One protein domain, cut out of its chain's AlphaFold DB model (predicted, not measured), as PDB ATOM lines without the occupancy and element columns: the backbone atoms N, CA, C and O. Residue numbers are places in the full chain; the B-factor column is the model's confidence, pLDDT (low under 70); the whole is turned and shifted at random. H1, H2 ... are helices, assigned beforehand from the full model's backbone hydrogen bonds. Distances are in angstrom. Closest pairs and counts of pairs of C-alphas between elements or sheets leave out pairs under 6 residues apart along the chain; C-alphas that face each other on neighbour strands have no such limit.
ATOM      1  N   MET A   2       8.741  29.724 -28.065       70.81
ATOM      2  CA  MET A   2       7.748  29.139 -27.130       70.81
ATOM      3  C   MET A   2       6.923  27.935 -27.643       70.81
ATOM      4  O   MET A   2       6.716  26.971 -26.913       70.81
ATOM      5  N   LEU A   3       6.457  27.944 -28.902       75.81
ATOM      6  CA  LEU A   3       5.690  26.817 -29.470       75.81
ATOM      7  C   LEU A   3       6.516  25.528 -29.600       75.81
ATOM      8  O   LEU A   3       5.954  24.437 -29.640       75.81
ATOM      9  N   ARG A   4       7.841  25.673 -29.697       78.19
ATOM     10  CA  ARG A   4       8.799  24.574 -29.789       78.19
ATOM     11  C   ARG A   4       8.766  23.765 -28.499       78.19
ATOM     12  O   ARG A   4       8.526  22.564 -28.539       78.19
ATOM     13  N   ASP A   5       8.915  24.455 -27.377       80.19
ATOM     14  CA  ASP A   5       9.061  23.845 -26.056       80.19
ATOM     15  C   ASP A   5       7.766  23.146 -25.615       80.19
ATOM     16  O   ASP A   5       7.791  22.143 -24.913       80.19
ATOM     17  N   TRP A   6       6.615  23.619 -26.101       82.31
ATOM     18  CA  TRP A   6       5.308  23.006 -25.841       82.31
ATOM     19  C   TRP A   6       5.064  21.715 -26.631       82.31
ATOM     20  O   TRP A   6       4.187  20.927 -26.275       82.31
ATOM     21  N   LEU A   7       5.787  21.525 -27.735       82.88
ATOM     22  CA  LEU A   7       5.663  20.371 -28.627       82.88
ATOM     23  C   LEU A   7       6.826  19.393 -28.507       82.88
ATOM     24  O   LEU A   7       6.712  18.269 -28.998       82.88
ATOM     25  N   GLU A   8       7.930  19.806 -27.892       80.50
ATOM     26  CA  GLU A   8       9.086  18.955 -27.676       80.50
ATOM     27  C   GLU A   8       8.694  17.765 -26.784       80.50
ATOM     28  O   GLU A   8       8.219  17.956 -25.663       80.50
ATOM     29  N   PRO A   9       8.844  16.515 -27.270       78.19
ATOM     30  CA  PRO A   9       8.623  15.348 -26.431       78.19
ATOM     31  C   PRO A   9       9.620  15.387 -25.277       78.19
ATOM     32  O   PRO A   9      10.831  15.333 -25.519       78.19
ATOM     33  N   MET A  10       9.108  15.466 -24.047       71.75
ATOM     34  CA  MET A  10       9.941  15.601 -22.853       71.75
ATOM     35  C   MET A  10      10.981  14.473 -22.822       71.75
ATOM     36  O   MET A  10      10.591  13.295 -22.930       71.75
ATOM     37  N   PRO A  11      12.284  14.803 -22.713       66.50
ATOM     38  CA  PRO A  11      13.313  13.794 -22.539       66.50
ATOM     39  C   PRO A  11      12.970  12.987 -21.291       66.50
ATOM     40  O   PRO A  11      12.689  13.542 -20.231       66.50
ATOM     41  N   ARG A  12      12.952  11.664 -21.424       60.34
ATOM     42  CA  ARG A  12      13.097  10.791 -20.264       60.34
ATOM     43  C   ARG A  12      14.550  10.375 -20.233       60.34
ATOM     44  O   ARG A  12      15.039   9.832 -21.223       60.34
ATOM     45  N   GLU A  13      15.216  10.669 -19.135       68.06
ATOM     46  CA  GLU A  13      16.531  10.115 -18.855       68.06
ATOM     47  C   GLU A  13      16.342   8.699 -18.295       68.06
ATOM     48  O   GLU A  13      15.325   8.404 -17.657       68.06
ATOM     49  N   ASP A  14      17.256   7.791 -18.624       61.59
ATOM     50  CA  ASP A  14      17.384   6.539 -17.881       61.59
ATOM     51  C   ASP A  14      18.023   6.799 -16.504       61.59
ATOM     52  O   ASP A  14      18.494   7.901 -16.221       61.59
ATOM     53  N   ASP A  15      18.064   5.782 -15.642       68.69
ATOM     54  CA  ASP A  15      18.686   5.880 -14.311       68.69
ATOM     55  C   ASP A  15      20.194   6.239 -14.377       68.69
ATOM     56  O   ASP A  15      20.823   6.484 -13.349       68.69
ATOM     57  N   GLN A  16      20.789   6.275 -15.579       72.75
ATOM     58  CA  GLN A  16      22.168   6.677 -15.858       72.75
ATOM     59  C   GLN A  16      22.295   8.048 -16.557       72.75
ATOM     60  O   GLN A  16      23.393   8.395 -17.001       72.75
ATOM     61  N   GLY A  17      21.218   8.838 -16.659       67.12
ATOM     62  CA  GLY A  17      21.248  10.193 -17.225       67.12
ATOM     63  C   GLY A  17      21.383  10.250 -18.753       67.12
ATOM     64  O   GLY A  17      21.761  11.280 -19.307       67.12
ATOM     65  N   ARG A  18      21.130   9.151 -19.471       71.56
ATOM     66  CA  ARG A  18      21.179   9.096 -20.939       71.56
ATOM     67  C   ARG A  18      19.799   9.362 -21.518       71.56
ATOM     68  O   ARG A  18      18.786   8.848 -21.042       71.56
ATOM     69  N   GLU A  19      19.757  10.122 -22.610       66.00
ATOM     70  CA  GLU A  19      18.506  10.381 -23.322       66.00
ATOM     71  C   GLU A  19      17.890   9.083 -23.864       66.00
ATOM     72  O   GLU A  19      18.464   8.396 -24.713       66.00
ATOM     73  N   MET A  20      16.668   8.778 -23.429       65.50
ATOM     74  CA  MET A  20      15.958   7.592 -23.888       65.50
ATOM     75  C   MET A  20      15.512   7.698 -25.360       65.50
ATOM     76  O   MET A  20      15.178   8.790 -25.852       65.50
ATOM     77  N   PRO A  21      15.400   6.547 -26.061       69.12
ATOM     78  CA  PRO A  21      14.853   6.476 -27.412       69.12
ATOM     79  C   PRO A  21      13.470   7.124 -27.521       69.12
ATOM     80  O   PRO A  21      12.674   7.092 -26.581       69.12
ATOM     81  N   LEU A  22      13.141   7.634 -28.712       63.62
ATOM     82  CA  LEU A  22      11.903   8.379 -28.982       63.62
ATOM     83  C   LEU A  22      10.624   7.650 -28.528       63.62
ATOM     84  O   LEU A  22       9.677   8.301 -28.112       63.62
ATOM     85  N   ALA A  23      10.612   6.313 -28.545       62.06
ATOM     86  CA  ALA A  23       9.480   5.493 -28.104       62.06
ATOM     87  C   ALA A  23       9.155   5.600 -26.600       62.06
ATOM     88  O   ALA A  23       8.057   5.227 -26.192       62.06
ATOM     89  N   ARG A  24      10.098   6.071 -25.775       66.00
ATOM     90  CA  ARG A  24       9.923   6.250 -24.324       66.00
ATOM     91  C   ARG A  24       9.686   7.706 -23.922       66.00
ATOM     92  O   ARG A  24       9.414   7.955 -22.748       66.00
ATOM     93  N   ARG A  25       9.776   8.653 -24.863       75.19
ATOM     94  CA  ARG A  25       9.435  10.058 -24.612       75.19
ATOM     95  C   ARG A  25       7.919  10.181 -24.499       75.19
ATOM     96  O   ARG A  25       7.180   9.488 -25.191       75.19
ATOM     97  N   THR A  26       7.450  11.020 -23.586       78.94
ATOM     98  CA  THR A  26       6.006  11.212 -23.391       78.94
ATOM     99  C   THR A  26       5.532  12.397 -24.214       78.94
ATOM    100  O   THR A  26       6.214  13.420 -24.294       78.94
ATOM    101  N   LEU A  27       4.377  12.240 -24.861       85.69
ATOM    102  CA  LEU A  27       3.771  13.326 -25.615       85.69
ATOM    103  C   LEU A  27       2.921  14.213 -24.699       85.69
ATOM    104  O   LEU A  27       2.247  13.697 -23.804       85.69
ATOM    105  N   PRO A  28       2.875  15.528 -24.965       85.50
ATOM    106  CA  PRO A  28       1.970  16.429 -24.270       85.50
ATOM    107  C   PRO A  28       0.498  16.082 -24.553       85.50
ATOM    108  O   PRO A  28       0.166  15.260 -25.418       85.50
ATOM    109  N   ASN A  29      -0.414  16.718 -23.813       90.44
ATOM    110  CA  ASN A  29      -1.852  16.465 -23.905       90.44
ATOM    111  C   ASN A  29      -2.360  16.489 -25.365       90.44
ATOM    112  O   ASN A  29      -2.006  17.374 -26.148       90.44
ATOM    113  N   LEU A  30      -3.203  15.516 -25.734       91.31
ATOM    114  CA  LEU A  30      -3.694  15.357 -27.106       91.31
ATOM    115  C   LEU A  30      -4.443  16.600 -27.612       91.31
ATOM    116  O   LEU A  30      -4.202  17.043 -28.732       91.31
ATOM    117  N   THR A  31      -5.308  17.193 -26.791       92.38
ATOM    118  CA  THR A  31      -6.084  18.390 -27.154       92.38
ATOM    119  C   THR A  31      -5.169  19.571 -27.455       92.38
ATOM    120  O   THR A  31      -5.399  20.313 -28.411       92.38
ATOM    121  N   LEU A  32      -4.107  19.722 -26.661       92.25
ATOM    122  CA  LEU A  32      -3.099  20.757 -26.854       92.25
ATOM    123  C   LEU A  32      -2.340  20.534 -28.167       92.25
ATOM    124  O   LEU A  32      -2.286  21.445 -28.988       92.25
ATOM    125  N   ARG A  33      -1.872  19.306 -28.429       92.50
ATOM    126  CA  ARG A  33      -1.216  18.944 -29.698       92.50
ATOM    127  C   ARG A  33      -2.085  19.250 -30.916       92.50
ATOM    128  O   ARG A  33      -1.639  19.946 -31.823       92.50
ATOM    129  N   VAL A  34      -3.342  18.806 -30.909       93.94
ATOM    130  CA  VAL A  34      -4.288  19.033 -32.016       93.94
ATOM    131  C   VAL A  34      -4.459  20.528 -32.296       93.94
ATOM    132  O   VAL A  34      -4.432  20.951 -33.452       93.94
ATOM    133  N   ARG A  35      -4.636  21.343 -31.249       93.06
ATOM    134  CA  ARG A  35      -4.781  22.798 -31.400       93.06
ATOM    135  C   ARG A  35      -3.504  23.432 -31.941       93.06
ATOM    136  O   ARG A  35      -3.584  24.218 -32.878       93.06
ATOM    137  N   LEU A  36      -2.341  23.041 -31.423       92.31
ATOM    138  CA  LEU A  36      -1.056  23.558 -31.888       92.31
ATOM    139  C   LEU A  36      -0.786  23.218 -33.355       92.31
ATOM    140  O   LEU A  36      -0.364  24.094 -34.103       92.31
ATOM    141  N   TYR A  37      -1.088  21.999 -33.805       93.12
ATOM    142  CA  TYR A  37      -0.922  21.626 -35.214       93.12
ATOM    143  C   TYR A  37      -1.839  22.430 -36.140       93.12
ATOM    144  O   TYR A  37      -1.428  22.821 -37.230       93.12
ATOM    145  N   LYS A  38      -3.066  22.731 -35.698       92.12
ATOM    146  CA  LYS A  38      -3.978  23.611 -36.442       92.12
ATOM    147  C   LYS A  38      -3.444  25.041 -36.519       92.12
ATOM    148  O   LYS A  38      -3.451  25.615 -37.602       92.12
ATOM    149  N   CYS A  39      -2.928  25.586 -35.416       91.62
ATOM    150  CA  CYS A  39      -2.293  26.906 -35.412       91.62
ATOM    151  C   CYS A  39      -1.067  26.944 -36.334       91.62
ATOM    152  O   CYS A  39      -0.927  27.869 -37.127       91.62
ATOM    153  N   LEU A  40      -0.214  25.916 -36.284       90.19
ATOM    154  CA  LEU A  40       0.946  25.785 -37.172       90.19
ATOM    155  C   LEU A  40       0.544  25.733 -38.649       90.19
ATOM    156  O   LEU A  40       1.251  26.287 -39.480       90.19
ATOM    157  N   SER A  41      -0.590  25.108 -38.973       90.38
ATOM    158  CA  SER A  41      -1.106  25.054 -40.346       90.38
ATOM    159  C   SER A  41      -1.706  26.372 -40.829       90.38
ATOM    160  O   SER A  41      -1.853  26.540 -42.035       90.38
ATOM    161  N   ALA A  42      -2.096  27.271 -39.927       89.69
ATOM    162  CA  ALA A  42      -2.652  28.573 -40.285       89.69
ATOM    163  C   ALA A  42      -1.566  29.644 -40.484       89.69
ATOM    164  O   ALA A  42      -1.827  30.678 -41.094       89.69
ATOM    165  N   MET A  43      -0.359  29.419 -39.957       86.94
ATOM    166  CA  MET A  43       0.730  30.385 -40.034       86.94
ATOM    167  C   MET A  43       1.566  30.193 -41.309       86.94
ATOM    168  O   MET A  43       1.996  29.072 -41.590       86.94
ATOM    169  N   PRO A  44       1.875  31.272 -42.051       84.19
ATOM    170  CA  PRO A  44       2.794  31.207 -43.180       84.19
ATOM    171  C   PRO A  44       4.233  31.077 -42.664       84.19
ATOM    172  O   PRO A  44       4.888  32.066 -42.333       84.19
ATOM    173  N   ILE A  45       4.730  29.846 -42.558       83.31
ATOM    174  CA  ILE A  45       6.094  29.597 -42.080       83.31
ATOM    175  C   ILE A  45       7.087  29.779 -43.229       83.31
ATOM    176  O   ILE A  45       7.078  29.018 -44.196       83.31
ATOM    177  N   THR A  46       7.979  30.764 -43.098       82.06
ATOM    178  CA  THR A  46       9.069  30.975 -44.060       82.06
ATOM    179  C   THR A  46      10.239  30.014 -43.789       82.06
ATOM    180  O   THR A  46      10.438  29.568 -42.651       82.06
ATOM    181  N   PRO A  47      11.044  29.666 -44.809       80.19
ATOM    182  CA  PRO A  47      12.204  28.794 -44.625       80.19
ATOM    183  C   PRO A  47      13.259  29.388 -43.678       80.19
ATOM    184  O   PRO A  47      13.978  28.634 -43.021       80.19
ATOM    185  N   GLU A  48      13.336  30.714 -43.554       81.06
ATOM    186  CA  GLU A  48      14.196  31.404 -42.588       81.06
ATOM    187  C   GLU A  48      13.764  31.108 -41.151       81.06
ATOM    188  O   GLU A  48      14.616  30.823 -40.316       81.06
ATOM    189  N   TYR A  49      12.458  31.091 -40.857       81.38
ATOM    190  CA  TYR A  49      11.962  30.731 -39.523       81.38
ATOM    191  C   TYR A  49      12.287  29.285 -39.154       81.38
ATOM    192  O   TYR A  49      12.666  29.014 -38.014       81.38
ATOM    193  N   LEU A  50      12.188  28.355 -40.109       80.81
ATOM    194  CA  LEU A  50      12.555  26.958 -39.876       80.81
ATOM    195  C   LEU A  50      14.039  26.824 -39.520       80.81
ATOM    196  O   LEU A  50      14.357  26.136 -38.553       80.81
ATOM    197  N   LYS A  51      14.922  27.540 -40.225       78.56
ATOM    198  CA  LYS A  51      16.366  27.567 -39.936       78.56
ATOM    199  C   LYS A  51      16.688  28.271 -38.620       78.56
ATOM    200  O   LYS A  51      17.451  27.760 -37.811       78.56
ATOM    201  N   ASN A  52      16.084  29.430 -38.372       76.81
ATOM    202  CA  ASN A  52      16.344  30.217 -37.166       76.81
ATOM    203  C   ASN A  52      15.854  29.502 -35.902       76.81
ATOM    204  O   ASN A  52      16.461  29.659 -34.847       76.81
ATOM    205  N   SER A  53      14.814  28.665 -36.017       75.12
ATOM    206  CA  SER A  53      14.312  27.845 -34.908       75.12
ATOM    207  C   SER A  53      15.298  26.784 -34.395       75.12
ATOM    208  O   SER A  53      15.017  26.159 -33.378       75.12
ATOM    209  N   GLU A  54      16.428  26.568 -35.079       70.19
ATOM    210  CA  GLU A  54      17.497  25.647 -34.664       70.19
ATOM    211  C   GLU A  54      18.496  26.276 -33.674       70.19
ATOM    212  O   GLU A  54      19.272  25.554 -33.042       70.19
ATOM    213  N   ARG A  55      18.505  27.607 -33.495       64.75
ATOM    214  CA  ARG A  55      19.354  28.243 -32.474       64.75
ATOM    215  C   ARG A  55      18.784  27.935 -31.086       64.75
ATOM    216  O   ARG A  55      17.751  28.473 -30.715       64.75
ATOM    217  N   GLY A  56      19.458  27.068 -30.330       66.75
ATOM    218  CA  GLY A  56      19.072  26.713 -28.955       66.75
ATOM    219  C   GLY A  56      18.400  25.344 -28.792       66.75
ATOM    220  O   GLY A  56      17.982  25.007 -27.689       66.75
ATOM    221  N   GLY A  57      18.318  24.530 -29.851       73.19
ATOM    222  CA  GLY A  57      17.842  23.148 -29.754       73.19
ATOM    223  C   GLY A  57      17.350  22.566 -31.082       73.19
ATOM    224  O   GLY A  57      17.592  23.145 -32.141       73.19
ATOM    225  N   PRO A  58      16.678  21.398 -31.081       78.50
ATOM    226  CA  PRO A  58      16.050  20.851 -32.278       78.50
ATOM    227  C   PRO A  58      15.112  21.865 -32.945       78.50
ATOM    228  O   PRO A  58      14.138  22.313 -32.342       78.50
ATOM    229  N   GLY A  59      15.383  22.166 -34.218       84.12
ATOM    230  CA  GLY A  59      14.525  23.025 -35.028       84.12
ATOM    231  C   GLY A  59      13.107  22.481 -35.172       84.12
ATOM    232  O   GLY A  59      12.853  21.276 -35.052       84.12
ATOM    233  N   MET A  60      12.174  23.371 -35.504       86.56
ATOM    234  CA  MET A  60      10.748  23.052 -35.594       86.56
ATOM    235  C   MET A  60      10.467  21.884 -36.554       86.56
ATOM    236  O   MET A  60       9.660  21.004 -36.253       86.56
ATOM    237  N   GLY A  61      11.189  21.810 -37.678       88.38
ATOM    238  CA  GLY A  61      11.074  20.697 -38.626       88.38
ATOM    239  C   GLY A  61      11.461  19.341 -38.023       88.38
ATOM    240  O   GLY A  61      10.797  18.335 -38.278       88.38
ATOM    241  N   LYS A  62      12.491  19.304 -37.167       87.44
ATOM    242  CA  LYS A  62      12.926  18.082 -36.476       87.44
ATOM    243  C   LYS A  62      11.894  17.635 -35.443       87.44
ATOM    244  O   LYS A  62      11.606  16.445 -35.362       87.44
ATOM    245  N   ILE A  63      11.295  18.569 -34.708       89.00
ATOM    246  CA  ILE A  63      10.235  18.269 -33.731       89.00
ATOM    247  C   ILE A  63       8.998  17.703 -34.423       89.00
ATOM    248  O   ILE A  63       8.518  16.640 -34.040       89.00
ATOM    249  N   VAL A  64       8.536  18.340 -35.500       91.25
ATOM    250  CA  VAL A  64       7.403  17.845 -36.300       91.25
ATOM    251  C   VAL A  64       7.678  16.439 -36.856       91.25
ATOM    252  O   VAL A  64       6.803  15.575 -36.800       91.25
ATOM    253  N   MET A  65       8.907  16.166 -37.308       90.56
ATOM    254  CA  MET A  65       9.328  14.831 -37.752       90.56
ATOM    255  C   MET A  65       9.316  13.797 -36.611       90.56
ATOM    256  O   MET A  65       8.873  12.664 -36.810       90.56
ATOM    257  N   MET A  66       9.791  14.165 -35.417       89.44
ATOM    258  CA  MET A  66       9.762  13.290 -34.238       89.44
ATOM    259  C   MET A  66       8.324  12.957 -33.826       89.44
ATOM    260  O   MET A  66       8.009  11.789 -33.612       89.44
ATOM    261  N   LEU A  67       7.440  13.956 -33.788       90.94
ATOM    262  CA  LEU A  67       6.019  13.780 -33.477       90.94
ATOM    263  C   LEU A  67       5.326  12.863 -34.489       90.94
ATOM    264  O   LEU A  67       4.608  11.943 -34.106       90.94
ATOM    265  N   PHE A  68       5.611  13.037 -35.781       93.12
ATOM    266  CA  PHE A  68       5.066  12.177 -36.833       93.12
ATOM    267  C   PHE A  68       5.487  10.708 -36.673       93.12
ATOM    268  O   PHE A  68       4.674   9.797 -36.856       93.12
ATOM    269  N   LYS A  69       6.747  10.467 -36.294       91.12
ATOM    270  CA  LYS A  69       7.283   9.119 -36.059       91.12
ATOM    271  C   LYS A  69       6.847   8.510 -34.724       91.12
ATOM    272  O   LYS A  69       7.045   7.313 -34.521       91.12
ATOM    273  N   HIS A  70       6.259   9.290 -33.820       90.44
ATOM    274  CA  HIS A  70       5.935   8.818 -32.482       90.44
ATOM    275  C   HIS A  70       4.828   7.737 -32.503       90.44
ATOM    276  O   HIS A  70       3.820   7.888 -33.206       90.44
ATOM    277  N   PRO A  71       4.969   6.631 -31.741       88.94
ATOM    278  CA  PRO A  71       3.980   5.549 -31.737       88.94
ATOM    279  C   PRO A  71       2.639   5.964 -31.116       88.94
ATOM    280  O   PRO A  71       1.596   5.536 -31.593       88.94
ATOM    281  N   GLN A  72       2.652   6.840 -30.106       88.75
ATOM    282  CA  GLN A  72       1.442   7.322 -29.414       88.75
ATOM    283  C   GLN A  72       0.740   8.505 -30.113       88.75
ATOM    284  O   GLN A  72      -0.157   9.128 -29.542       88.75
ATOM    285  N   GLU A  73       1.174   8.878 -31.318       91.81
ATOM    286  CA  GLU A  73       0.530   9.949 -32.083       91.81
ATOM    287  C   GLU A  73      -0.667   9.408 -32.875       91.81
ATOM    288  O   GLU A  73      -0.600   8.322 -33.457       91.81
ATOM    289  N   THR A  74      -1.763  10.169 -32.906       95.06
ATOM    290  CA  THR A  74      -2.996   9.735 -33.579       95.06
ATOM    291  C   THR A  74      -2.840   9.763 -35.100       95.06
ATOM    292  O   THR A  74      -2.053  10.537 -35.647       95.06
ATOM    293  N   VAL A  75      -3.610   8.931 -35.807       94.94
ATOM    294  CA  VAL A  75      -3.549   8.855 -37.279       94.94
ATOM    295  C   VAL A  75      -3.910  10.197 -37.923       94.94
ATOM    296  O   VAL A  75      -3.239  10.627 -38.861       94.94
ATOM    297  N   ASP A  76      -4.913  10.897 -37.393       94.94
ATOM    298  CA  ASP A  76      -5.338  12.200 -37.914       94.94
ATOM    299  C   ASP A  76      -4.271  13.280 -37.716       94.94
ATOM    300  O   ASP A  76      -3.976  14.045 -38.639       94.94
ATOM    301  N   ASN A  77      -3.608  13.294 -36.559       94.94
ATOM    302  CA  ASN A  77      -2.488  14.200 -36.328       94.94
ATOM    303  C   ASN A  77      -1.294  13.868 -37.221       94.94
ATOM    304  O   ASN A  77      -0.677  14.780 -37.765       94.94
ATOM    305  N   LYS A  78      -0.992  12.583 -37.451       95.56
ATOM    306  CA  LYS A  78       0.067  12.180 -38.391       95.56
ATOM    307  C   LYS A  78      -0.206  12.685 -39.805       95.56
ATOM    308  O   LYS A  78       0.721  13.163 -40.455       95.56
ATOM    309  N   ARG A  79      -1.462  12.654 -40.265       95.56
ATOM    310  CA  ARG A  79      -1.862  13.232 -41.563       95.56
ATOM    311  C   ARG A  79      -1.638  14.745 -41.608       95.56
ATOM    312  O   ARG A  79      -1.114  15.255 -42.595       95.56
ATOM    313  N   LEU A  80      -1.994  15.458 -40.539       94.50
ATOM    314  CA  LEU A  80      -1.790  16.906 -40.448       94.50
ATOM    315  C   LEU A  80      -0.296  17.273 -40.433       94.50
ATOM    316  O   LEU A  80       0.124  18.163 -41.170       94.50
ATOM    317  N   LEU A  81       0.513  16.541 -39.665       94.94
ATOM    318  CA  LEU A  81       1.968  16.701 -39.611       94.94
ATOM    319  C   LEU A  81       2.622  16.397 -40.966       94.94
ATOM    320  O   LEU A  81       3.505  17.136 -41.395       94.94
ATOM    321  N   GLN A  82       2.169  15.357 -41.674       94.94
ATOM    322  CA  GLN A  82       2.633  15.053 -43.030       94.94
ATOM    323  C   GLN A  82       2.346  16.207 -43.994       94.94
ATOM    324  O   GLN A  82       3.242  16.632 -44.723       94.94
ATOM    325  N   LYS A  83       1.126  16.755 -43.962       92.81
ATOM    326  CA  LYS A  83       0.749  17.906 -44.790       92.81
ATOM    327  C   LYS A  83       1.625  19.130 -44.494       92.81
ATOM    328  O   LYS A  83       2.125  19.745 -45.432       92.81
ATOM    329  N   LEU A  84       1.855  19.435 -43.214       92.31
ATOM    330  CA  LEU A  84       2.747  20.517 -42.775       92.31
ATOM    331  C   LEU A  84       4.170  20.334 -43.318       92.31
ATOM    332  O   LEU A  84       4.733  21.250 -43.912       92.31
ATOM    333  N   MET A  85       4.737  19.132 -43.180       91.56
ATOM    334  CA  MET A  85       6.077  18.825 -43.692       91.56
ATOM    335  C   MET A  85       6.166  18.961 -45.216       91.56
ATOM    336  O   MET A  85       7.141  19.510 -45.734       91.56
ATOM    337  N   GLU A  86       5.158  18.490 -45.951       90.25
ATOM    338  CA  GLU A  86       5.093  18.673 -47.401       90.25
ATOM    339  C   GLU A  86       5.065  20.151 -47.785       90.25
ATOM    340  O   GLU A  86       5.788  20.557 -48.689       90.25
ATOM    341  N   GLU A  87       4.247  20.955 -47.116       89.12
ATOM    342  CA  GLU A  87       4.112  22.383 -47.397       89.12
ATOM    343  C   GLU A  87       5.416  23.139 -47.123       89.12
ATOM    344  O   GLU A  87       5.909  23.876 -47.976       89.12
ATOM    345  N   TRP A  88       6.051  22.880 -45.984       89.06
ATOM    346  CA  TRP A  88       7.310  23.522 -45.614       89.06
ATOM    347  C   TRP A  88       8.479  23.076 -46.498       89.06
ATOM    348  O   TRP A  88       9.261  23.906 -46.962       89.06
ATOM    349  N   SER A  89       8.580  21.780 -46.811       87.56
ATOM    350  CA  SER A  89       9.640  21.268 -47.693       87.56
ATOM    351  C   SER A  89       9.574  21.869 -49.100       87.56
ATOM    352  O   SER A  89      10.607  22.037 -49.746       87.56
ATOM    353  N   ARG A  90       8.389  22.264 -49.581       83.69
ATOM    354  CA  ARG A  90       8.234  22.927 -50.886       83.69
ATOM    355  C   ARG A  90       8.871  24.299 -50.928       83.69
ATOM    356  O   ARG A  90       9.533  24.602 -51.915       83.69
ATOM    357  N   HIS A  91       8.713  25.078 -49.862       80.19
ATOM    358  CA  HIS A  91       9.336  26.395 -49.742       80.19
ATOM    359  C   HIS A  91      10.867  26.289 -49.745       80.19
ATOM    360  O   HIS A  91      11.545  27.153 -50.290       80.19
ATOM    361  N   ILE A  92      11.411  25.191 -49.211       80.00
ATOM    362  CA  ILE A  92      12.855  24.929 -49.194       80.00
ATOM    363  C   ILE A  92      13.352  24.428 -50.562       80.00
ATOM    364  O   ILE A  92      14.343  24.933 -51.083       80.00
ATOM    365  N   PHE A  93      12.671  23.444 -51.162       79.56
ATOM    366  CA  PHE A  93      13.121  22.776 -52.393       79.56
ATOM    367  C   PHE A  93      12.570  23.381 -53.694       79.56
ATOM    368  O   PHE A  93      12.826  22.826 -54.761       79.56
ATOM    369  N   LYS A  94      11.794  24.474 -53.629       72.62
ATOM    370  CA  LYS A  94      11.127  25.124 -54.776       72.62
ATOM    371  C   LYS A  94      10.305  24.149 -55.643       72.62
ATOM    372  O   LYS A  94      10.326  24.218 -56.867       72.62
TER     373      LYS A  94
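What this domain is: This is residues 2 to 94 of the 223 residues of the protein "Hypothetical protein" of Florenciella parvula (UniProt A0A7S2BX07). A long helix, H5, makes one side of this domain; H4 folds back along it as a helical hairpin, and H2 packs on the same stretch of H5 beside H4 without reaching it. The short helix H1 sits by the first residues of H4, the short helix H3 sits across the last residues of H5, and the long loop between H1 and H2 reaches out from the body around residues 12 to 19. You have 93 residues with five named helices, H1 to H5 in chain order, and no named strand: the class is all helix. The whole is compact, with a radius of gyration of the C-alphas of 13.6 A, yet elongated in outline, spanning 45 by 29 by 22 A.

Where its parts are: Find C-alpha 2 at (7.748, 29.139, -27.130); there H1 begins, residues 2 to 7, 9.1 A long. After the loop, look for C-alpha 30 at (-3.694, 15.357, -27.106), where H2, residues 30 to 42, sets out on its 18.7 A. H3 is residues 47 to 52, 8.6 A, and H4 is residues 60 to 69, 14.4 A. H5, residues 75 to 93, runs 26.5 A to C-alpha 93 at (13.121, 22.776, -52.393).

How they stand to each other: Start at H1: it only just touches H4, with 3 pairs of C-alphas within 8 A, the closest those of Arg 4 and Met 60 at 6.3 A. H1 and H2 are close but not clearly touching, with C-alphas 7 and 33 at 7.1 A. H2 touches residues 77 to 84 of H5, closest at the C-alphas of Ser 41 and Leu 84, 6.4 A, at a shallow tilt of 30 degrees, the same way. H3 only just touches H5, with 3 pairs within 8 A, through residues 88 to 92 of H5; the closest C-alphas are Pro 47 and Ile 92, 6.0 A, and the lines are about perpendicular at 81 degrees. H4 and H5 form a hairpin, opposite ways at a tilt of 37 degrees, only just steep; the C-alphas of Phe 68 and Lys 78 come closest, 5.2 A. H2 and H4 are apart. In H1, H2, H3 and H4 each O i to N i+4 pair is within hydrogen-bond range; in H5, 14 of 15 are.

The domain as a whole: Look to Asp 15 and Lys 94 for the two C-alphas farthest apart, 45.4 A. The printed part has no cut. The link from H1 to H2, residues 8 to 29, is long. Mean pLDDT of the printed part is 82.9; it falls under 70 at residues 11 to 15, 17, 19 to 24 and 55 to 56.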